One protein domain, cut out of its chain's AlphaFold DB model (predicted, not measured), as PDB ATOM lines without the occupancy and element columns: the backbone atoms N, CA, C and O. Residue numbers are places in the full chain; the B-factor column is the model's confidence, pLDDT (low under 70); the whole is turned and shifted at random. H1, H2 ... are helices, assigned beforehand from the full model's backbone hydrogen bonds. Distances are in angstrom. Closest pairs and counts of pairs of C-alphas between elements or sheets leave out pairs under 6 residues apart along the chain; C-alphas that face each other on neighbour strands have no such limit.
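Overview. This is residues 3 to 68 of the 188 residues of an uncharacterized protein of Pseudomonas putida S11 (UniProt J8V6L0). One long helix, H2, makes one side of the domain, and from its end a long stretch with no named element, residues 33 to 53, folds back in a wide loop. Two short helices at the end of the printed part, H3 and H4, lie on one side of H2 and this loop, where H4 packs on residues 22 to 29 of H2; the short H1 lies on the other side. The printed part has 66 residues with four named helices in the order H1, H2, H3, H4 and no named strand, and its class is all helix. The whole is compact, with a radius of gyration of the C-alphas of 11.7 A, yet elongated in outline, spanning 37 by 21 by 18 A.

Along the chain. H1 comes first, residues 6 to 9, 5.5 A from first to last C-alpha, with C-alpha 6 at (85.967, 35.174, 103.110). H2 covers residues 15 to 32 and is 25.6 A long, from C-alpha 15 at (84.340, 37.690, 88.220) to C-alpha 32 at (68.518, 35.594, 108.251). H3, residues 54 to 59, is 8.8 A long. H4, residues 62 to 67, is 8.7 A long and ends with C-alpha 67 at (75.203, 46.413, 104.994).

Arrangement. H1 and H2 only just touch, with 3 pairs of C-alphas within 8 A; H2 takes part with residues 17 to 21 alone, and the closest C-alphas are those of Leu 9 and Val 21, 7.1 A apart. H1 and H3 also only just touch, with 3 such pairs, the closest being the C-alphas of Gln 7 and Cys 54 at 5.9 A. H2 touches H4 with residues 22 to 29 alone, and the closest C-alphas are those of Val 26 and Leu 64, 6.8 A apart. H2 and H4 run the same way at a shallow tilt of 34 degrees, only just short of steep. H3 and H4 touch only at the corner by their link, and only just, with 3 pairs of C-alphas within 8 A; the closest are those of Tyr 59 and Ala 65, at 4.9 A. Their lines are about perpendicular, only just, at 72 degrees. H1 and H4 are apart, and so are H2 and H3. Every O i to N i+4 pair is within hydrogen-bond range in H2 and H3, against 1 of 2 in H4, while H1 is too short for such a pair.

Size, cuts and confidence. The two C-alphas farthest apart are those of Gly 33 and His 47, at 36.9 A. The printed part, residues 3 to 68, has no cut. The link from H2 to H3 is long, with 21 residues, and the links from H1 to H2 and from H3 to H4 are tight. The mean pLDDT of the printed part is 81.3, and it is under 70 at residues 12 to 13, 15, 44 to 49 and 51.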
ATOM      1  N   ILE A   3      82.633  35.618 110.094       88.56
ATOM      2  CA  ILE A   3      83.022  34.940 108.856       88.56
ATOM      3  C   ILE A   3      84.434  35.404 108.548       88.56
ATOM      4  O   ILE A   3      84.630  36.561 108.179       88.56
ATOM      5  N   ASP A   4      85.387  34.506 108.753       87.12
ATOM      6  CA  ASP A   4      86.809  34.781 108.601       87.12
ATOM      7  C   ASP A   4      87.309  34.393 107.205       87.12
ATOM      8  O   ASP A   4      86.784  33.465 106.581       87.12
ATOM      9  N   GLU A   5      88.311  35.123 106.722       83.12
ATOM     10  CA  GLU A   5      89.025  34.895 105.462       83.12
ATOM     11  C   GLU A   5      88.121  34.708 104.217       83.12
ATOM     12  O   GLU A   5      88.443  33.980 103.268       83.12
ATOM     13  N   PHE A   6      86.956  35.369 104.180       83.19
ATOM     14  CA  PHE A   6      85.967  35.174 103.110       83.19
ATOM     15  C   PHE A   6      86.481  35.595 101.724       83.19
ATOM     16  O   PHE A   6      85.992  35.106 100.701       83.19
ATOM     17  N   GLN A   7      87.471  36.487 101.662       80.75
ATOM     18  CA  GLN A   7      88.112  36.914 100.423       80.75
ATOM     19  C   GLN A   7      88.801  35.746  99.691       80.75
ATOM     20  O   GLN A   7      88.924  35.787  98.465       80.75
ATOM     21  N   PHE A   8      89.132  34.647 100.386       80.06
ATOM     22  CA  PHE A   8      89.623  33.407  99.768       80.06
ATOM     23  C   PHE A   8      88.545  32.575  99.069       80.06
ATOM     24  O   PHE A   8      88.861  31.680  98.283       80.06
ATOM     25  N   LEU A   9      87.263  32.895  99.250       79.12
ATOM     26  CA  LEU A   9      86.195  32.327  98.424       79.12
ATOM     27  C   LEU A   9      86.199  32.915  97.001       79.12
ATOM     28  O   LEU A   9      85.503  32.413  96.117       79.12
ATOM     29  N   ILE A  10      86.983  33.972  96.762       77.62
ATOM     30  CA  ILE A  10      86.979  34.752  95.527       77.62
ATOM     31  C   ILE A  10      88.361  34.672  94.872       77.62
ATOM     32  O   ILE A  10      89.339  35.249  95.340       77.62
ATOM     33  N   LYS A  11      88.446  33.955  93.746       75.12
ATOM     34  CA  LYS A  11      89.652  33.921  92.900       75.12
ATOM     35  C   LYS A  11      89.749  35.190  92.049       75.12
ATOM     36  O   LYS A  11      88.727  35.651  91.542       75.12
ATOM     37  N   LYS A  12      90.966  35.710  91.838       64.38
ATOM     38  CA  LYS A  12      91.224  36.991  91.137       64.38
ATOM     39  C   LYS A  12      90.559  37.126  89.765       64.38
ATOM     40  O   LYS A  12      90.022  38.187  89.469       64.38
ATOM     41  N   ASP A  13      90.538  36.055  88.976       66.25
ATOM     42  CA  ASP A  13      90.038  36.090  87.591       66.25
ATOM     43  C   ASP A  13      88.619  35.524  87.440       66.25
ATOM     44  O   ASP A  13      88.099  35.353  86.338       66.25
ATOM     45  N   ALA A  14      87.964  35.218  88.560       70.88
ATOM     46  CA  ALA A  14      86.647  34.611  88.572       70.88
ATOM     47  C   ALA A  14      85.571  35.653  88.909       70.88
ATOM     48  O   ALA A  14      84.905  35.549  89.937       70.88
ATOM     49  N   CYS A  15      85.357  36.640  88.027       67.12
ATOM     50  CA  CYS A  15      84.340  37.690  88.220       67.12
ATOM     51  C   CYS A  15      82.951  37.118  88.561       67.12
ATOM     52  O   CYS A  15      82.258  37.632  89.435       67.12
ATOM     53  N   ARG A  16      82.572  35.992  87.935       71.56
ATOM     54  CA  ARG A  16      81.316  35.285  88.248       71.56
ATOM     55  C   ARG A  16      81.285  34.742  89.678       71.56
ATOM     56  O   ARG A  16      80.247  34.788  90.328       71.56
ATOM     57  N   THR A  17      82.411  34.233  90.170       76.31
ATOM     58  CA  THR A  17      82.542  33.752  91.550       76.31
ATOM     59  C   THR A  17      82.510  34.916  92.534       76.31
ATOM     60  O   THR A  17      81.853  34.804  93.562       76.31
ATOM     61  N   GLN A  18      83.127  36.053  92.198       77.56
ATOM     62  CA  GLN A  18      83.037  37.269  93.006       77.56
ATOM     63  C   GLN A  18      81.581  37.716  93.185       77.56
ATOM     64  O   GLN A  18      81.134  37.910  94.311       77.56
ATOM     65  N   GLU A  19      80.818  37.838  92.097       81.25
ATOM     66  CA  GLU A  19      79.404  38.223  92.175       81.25
ATOM     67  C   GLU A  19      78.563  37.208  92.950       81.25
ATOM     68  O   GLU A  19      77.734  37.604  93.766       81.25
ATOM     69  N   ALA A  20      78.791  35.909  92.735       83.94
ATOM     70  CA  ALA A  20      78.064  34.855  93.433       83.94
ATOM     71  C   ALA A  20      78.304  34.888  94.951       83.94
ATOM     72  O   ALA A  20      77.348  34.807  95.720       83.94
ATOM     73  N   VAL A  21      79.559  35.052  95.385       83.81
ATOM     74  CA  VAL A  21      79.904  35.145  96.813       83.81
ATOM     75  C   VAL A  21      79.296  36.401  97.431       83.81
ATOM     76  O   VAL A  21      78.684  36.324  98.493       83.81
ATOM     77  N   ILE A  22      79.381  37.546  96.750       83.19
ATOM     78  CA  ILE A  22      78.801  38.803  97.242       83.19
ATOM     79  C   ILE A  22      77.278  38.701  97.364       83.19
ATOM     80  O   ILE A  22      76.715  39.081  98.391       83.19
ATOM     81  N   ASN A  23      76.606  38.142  96.357       86.62
ATOM     82  CA  ASN A  23      75.163  37.926  96.410       86.62
ATOM     83  C   ASN A  23      74.787  36.965  97.547       86.62
ATOM     84  O   ASN A  23      73.788  37.192  98.221       86.62
ATOM     85  N   CYS A  24      75.605  35.939  97.801       87.06
ATOM     86  CA  CYS A  24      75.417  35.034  98.934       87.06
ATOM     87  C   CYS A  24      75.513  35.779 100.275       87.06
ATOM     88  O   CYS A  24      74.635  35.620 101.118       87.06
ATOM     89  N   LEU A  25      76.510  36.656 100.452       87.88
ATOM     90  CA  LEU A  25      76.648  37.481 101.660       87.88
ATOM     91  C   LEU A  25      75.447  38.414 101.858       87.88
ATOM     92  O   LEU A  25      74.919  38.512 102.963       87.88
ATOM     93  N   VAL A  26      74.983  39.064 100.788       86.94
ATOM     94  CA  VAL A  26      73.791  39.924 100.826       86.94
ATOM     95  C   VAL A  26      72.543  39.122 101.199       86.94
ATOM     96  O   VAL A  26      71.808  39.528 102.097       86.94
ATOM     97  N   MET A  27      72.324  37.970 100.556       89.00
ATOM     98  CA  MET A  27      71.203  37.084 100.873       89.00
ATOM     99  C   MET A  27      71.264  36.592 102.315       89.00
ATOM    100  O   MET A  27      70.231  36.535 102.974       89.00
ATOM    101  N   LEU A  28      72.456  36.268 102.816       88.38
ATOM    102  CA  LEU A  28      72.641  35.823 104.188       88.38
ATOM    103  C   LEU A  28      72.201  36.907 105.177       88.38
ATOM    104  O   LEU A  28      71.432  36.606 106.086       88.38
ATOM    105  N   VAL A  29      72.615  38.164 104.977       87.19
ATOM    106  CA  VAL A  29      72.173  39.292 105.818       87.19
ATOM    107  C   VAL A  29      70.658  39.477 105.724       87.19
ATOM    108  O   VAL A  29      69.975  39.520 106.746       87.19
ATOM    109  N   ASP A  30      70.128  39.559 104.503       89.12
ATOM    110  CA  ASP A  30      68.735  39.944 104.264       89.12
ATOM    111  C   ASP A  30      67.733  38.857 104.688       89.12
ATOM    112  O   ASP A  30      66.657  39.179 105.190       89.12
ATOM    113  N   GLN A  31      68.058  37.575 104.491       91.44
ATOM    114  CA  GLN A  31      67.143  36.468 104.789       91.44
ATOM    115  C   GLN A  31      67.204  36.019 106.244       91.44
ATOM    116  O   GLN A  31      66.183  35.612 106.796       91.44
ATOM    117  N   THR A  32      68.386  36.052 106.862       89.44
ATOM    118  CA  THR A  32      68.518  35.594 108.251       89.44
ATOM    119  C   THR A  32      68.156  36.690 109.246       89.44
ATOM    120  O   THR A  32      67.706  36.379 110.345       89.44
ATOM    121  N   GLY A  33      68.373  37.965 108.894       85.75
ATOM    122  CA  GLY A  33      68.288  39.076 109.841       85.75
ATOM    123  C   GLY A  33      69.320  38.991 110.974       85.75
ATOM    124  O   GLY A  33      69.212  39.726 111.955       85.75
ATOM    125  N   ILE A  34      70.305  38.091 110.871       87.00
ATOM    126  CA  ILE A  34      71.319  37.862 111.900       87.00
ATOM    127  C   ILE A  34      72.537  38.740 111.588       87.00
ATOM    128  O   ILE A  34      73.145  38.577 110.527       87.00
ATOM    129  N   PRO A  35      72.951  39.635 112.500       84.38
ATOM    130  CA  PRO A  35      74.175  40.397 112.320       84.38
ATOM    131  C   PRO A  35      75.401  39.480 112.413       84.38
ATOM    132  O   PRO A  35      75.536  38.649 113.321       84.38
ATOM    133  N   PHE A  36      76.333  39.659 111.484       89.44
ATOM    134  CA  PHE A  36      77.636  39.009 111.509       89.44
ATOM    135  C   PHE A  36      78.734  39.986 111.114       89.44
ATOM    136  O   PHE A  36      78.482  41.011 110.484       89.44
ATOM    137  N   ILE A  37      79.952  39.657 111.523       90.50
ATOM    138  CA  ILE A  37      81.147  40.443 111.245       90.50
ATOM    139  C   ILE A  37      81.936  39.699 110.172       90.50
ATOM    140  O   ILE A  37      82.169  38.492 110.289       90.50
ATOM    141  N   LEU A  38      82.308  40.423 109.122       89.88
ATOM    142  CA  LEU A  38      83.266  39.954 108.133       89.88
ATOM    143  C   LEU A  38      84.669  40.267 108.642       89.88
ATOM    144  O   LEU A  38      84.952  41.407 109.006       89.88
ATOM    145  N   VAL A  39      85.518  39.247 108.673       90.19
ATOM    146  CA  VAL A  39      86.932  39.358 109.018       90.19
ATOM    147  C   VAL A  39      87.731  38.852 107.829       90.19
ATOM    148  O   VAL A  39      87.338  37.904 107.148       90.19
ATOM    149  N   GLY A  40      88.826  39.532 107.542       88.06
ATOM    150  CA  GLY A  40      89.737  39.172 106.477       88.06
ATOM    151  C   GLY A  40      90.984  40.028 106.571       88.06
ATOM    152  O   GLY A  40      91.046  40.982 107.350       88.06
ATOM    153  N   ARG A  41      91.973  39.684 105.758       82.94
ATOM    154  CA  ARG A  41      93.252  40.384 105.692       82.94
ATOM    155  C   ARG A  41      93.445  41.036 104.337       82.94
ATOM    156  O   ARG A  41      92.968  40.530 103.317       82.94
ATOM    157  N   ASP A  42      94.193  42.128 104.342       78.81
ATOM    158  CA  ASP A  42      94.758  42.675 103.124       78.81
ATOM    159  C   ASP A  42      96.104  41.980 102.857       78.81
ATOM    160  O   ASP A  42      97.033  42.047 103.658       78.81
ATOM    161  N   GLU A  43      96.201  41.246 101.750       70.31
ATOM    162  CA  GLU A  43      97.416  40.558 101.323       70.31
ATOM    163  C   GLU A  43      98.268  41.437 100.407       70.31
ATOM    164  O   GLU A  43      97.835  41.863  99.332       70.31
ATOM    165  N   GLU A  44      99.538  41.593 100.771       64.81
ATOM    166  CA  GLU A  44     100.561  42.183  99.903       64.81
ATOM    167  C   GLU A  44     101.080  41.196  98.845       64.81
ATOM    168  O   GLU A  44     101.674  41.616  97.849       64.81
ATOM    169  N   ASP A  45     100.834  39.888  99.017       66.31
ATOM    170  CA  ASP A  45     101.329  38.854  98.108       66.31
ATOM    171  C   ASP A  45     100.796  39.077  96.686       66.31
ATOM    172  O   ASP A  45      99.609  38.906  96.348       66.31
ATOM    173  N   THR A  46     101.712  39.468  95.803       61.53
ATOM    174  CA  THR A  46     101.374  39.749  94.421       61.53
ATOM    175  C   THR A  46     100.972  38.487  93.656       61.53
ATOM    176  O   THR A  46     100.156  38.568  92.729       61.53
ATOM    177  N   HIS A  47     101.421  37.322  94.110       66.25
ATOM    178  CA  HIS A  47     101.197  36.022  93.491       66.25
ATOM    179  C   HIS A  47      99.999  35.254  94.063       66.25
ATOM    180  O   HIS A  47      99.650  34.206  93.519       66.25
ATOM    181  N   SER A  48      99.319  35.782  95.090       68.06
ATOM    182  CA  SER A  48      98.105  35.164  95.637       68.06
ATOM    183  C   SER A  48      97.045  34.954  94.550       68.06
ATOM    184  O   SER A  48      96.741  35.866  93.771       68.06
ATOM    185  N   LEU A  49      96.475  33.747  94.492       68.62
ATOM    186  CA  LEU A  49      95.405  33.372  93.555       68.62
ATOM    187  C   LEU A  49      94.046  33.987  93.935       68.62
ATOM    188  O   LEU A  49      93.091  33.940  93.150       68.62
ATOM    189  N   TYR A  50      93.960  34.551  95.137       73.69
ATOM    190  CA  TYR A  50      92.731  35.026  95.750       73.69
ATOM    191  C   TYR A  50      92.669  36.550  95.816       73.69
ATOM    192  O   TYR A  50      93.644  37.260  95.545       73.69
ATOM    193  N   TYR A  51      91.474  37.063  96.106       69.81
ATOM    194  CA  TYR A  51      91.249  38.493  96.221       69.81
ATOM    195  C   TYR A  51      92.052  39.066  97.391       69.81
ATOM    196  O   TYR A  51      91.997  38.548  98.500       69.81
ATOM    197  N   ARG A  52      92.813  40.132  97.119       76.00
ATOM    198  CA  ARG A  52      93.842  40.619  98.043       76.00
ATOM    199  C   ARG A  52      93.313  41.462  99.180       76.00
ATOM    200  O   ARG A  52      93.944  41.466 100.213       76.00
ATOM    201  N   SER A  53      92.233  42.212  98.983       81.81
ATOM    202  CA  SER A  53      91.779  43.161  99.998       81.81
ATOM    203  C   SER A  53      90.330  42.928 100.362       81.81
ATOM    204  O   SER A  53      89.438  43.050  99.518       81.81
ATOM    205  N   CYS A  54      90.109  42.596 101.629       83.81
ATOM    206  CA  CYS A  54      88.781  42.469 102.208       83.81
ATOM    207  C   CYS A  54      88.035  43.811 102.124       83.81
ATOM    208  O   CYS A  54      86.900  43.865 101.642       83.81
ATOM    209  N   GLU A  55      88.708  44.903 102.496       86.00
ATOM    210  CA  GLU A  55      88.147  46.257 102.473       86.00
ATOM    211  C   GLU A  55      87.709  46.653 101.055       86.00
ATOM    212  O   GLU A  55      86.553  47.020 100.821       86.00
ATOM    213  N   SER A  56      88.599  46.482 100.073       84.19
ATOM    214  CA  SER A  56      88.302  46.804  98.672       84.19
ATOM    215  C   SER A  56      87.116  46.004  98.137       84.19
ATOM    216  O   SER A  56      86.337  46.502  97.325       84.19
ATOM    217  N   LEU A  57      86.958  44.757  98.582       83.69
ATOM    218  CA  LEU A  57      85.873  43.887  98.149       83.69
ATOM    219  C   LEU A  57      84.516  44.386  98.650       83.69
ATOM    220  O   LEU A  57      83.560  44.447  97.873       83.69
ATOM    221  N   ILE A  58      84.454  44.775  99.924       86.19
ATOM    222  CA  ILE A  58      83.237  45.269 100.573       86.19
ATOM    223  C   ILE A  58      82.846  46.635 100.005       86.19
ATOM    224  O   ILE A  58      81.700  46.826  99.595       86.19
ATOM    225  N   TYR A  59      83.791  47.575  99.927       86.12
ATOM    226  CA  TYR A  59      83.479  48.972  99.608       86.12
ATOM    227  C   TYR A  59      83.441  49.296  98.111       86.12
ATOM    228  O   TYR A  59      82.922  50.344  97.727       86.12
ATOM    229  N   LYS A  60      83.877  48.383  97.233       83.69
ATOM    230  CA  LYS A  60      83.690  48.533  95.780       83.69
ATOM    231  C   LYS A  60      82.225  48.407  95.348       83.69
ATOM    232  O   LYS A  60      81.862  48.928  94.291       83.69
ATOM    233  N   ARG A  61      81.371  47.719  96.118       82.56
ATOM    234  CA  ARG A  61      79.942  47.569  95.803       82.56
ATOM    235  C   ARG A  61      79.053  48.224  96.855       82.56
ATOM    236  O   ARG A  61      79.110  47.906  98.038       82.56
ATOM    237  N   ALA A  62      78.157  49.093  96.392       85.69
ATOM    238  CA  ALA A  62      77.271  49.873  97.255       85.69
ATOM    239  C   ALA A  62      76.318  49.015  98.113       85.69
ATOM    240  O   ALA A  62      75.936  49.417  99.211       85.69
ATOM    241  N   ASP A  63      75.923  47.834  97.633       84.00
ATOM    242  CA  ASP A  63      75.014  46.937  98.344       84.00
ATOM    243  C   ASP A  63      75.661  46.259  99.561       84.00
ATOM    244  O   ASP A  63      74.981  46.099 100.580       84.00
ATOM    245  N   LEU A  64      76.949  45.915  99.489       84.75
ATOM    246  CA  LEU A  64      77.727  45.452 100.639       84.75
ATOM    247  C   LEU A  64      78.122  46.603 101.558       84.75
ATOM    248  O   LEU A  64      77.871  46.509 102.757       84.75
ATOM    249  N   ALA A  65      78.645  47.704 101.012       88.38
ATOM    250  CA  ALA A  65      79.046  48.873 101.799       88.38
ATOM    251  C   ALA A  65      77.919  49.379 102.721       88.38
ATOM    252  O   ALA A  65      78.153  49.720 103.877       88.38
ATOM    253  N   ARG A  66      76.667  49.364 102.242       88.69
ATOM    254  CA  ARG A  66      75.493  49.750 103.043       88.69
ATOM    255  C   ARG A  66      75.177  48.770 104.181       88.69
ATOM    256  O   ARG A  66      74.608  49.182 105.185       88.69
ATOM    257  N   ARG A  67      75.475  47.479 104.008       87.56
ATOM    258  CA  ARG A  67      75.203  46.413 104.994       87.56
ATOM    259  C   ARG A  67      76.345  46.235 105.995       87.56
ATOM    260  O   ARG A  67      76.087  45.818 107.118       87.56
ATOM    261  N   PHE A  68      77.560  46.629 105.616       89.94
ATOM    262  CA  PHE A  68      78.749  46.673 106.468       89.94
ATOM    263  C   PHE A  68      79.296  48.111 106.568       89.94
ATOM    264  O   PHE A  68      80.405  48.393 106.110       89.94
TER     265      PHE A  68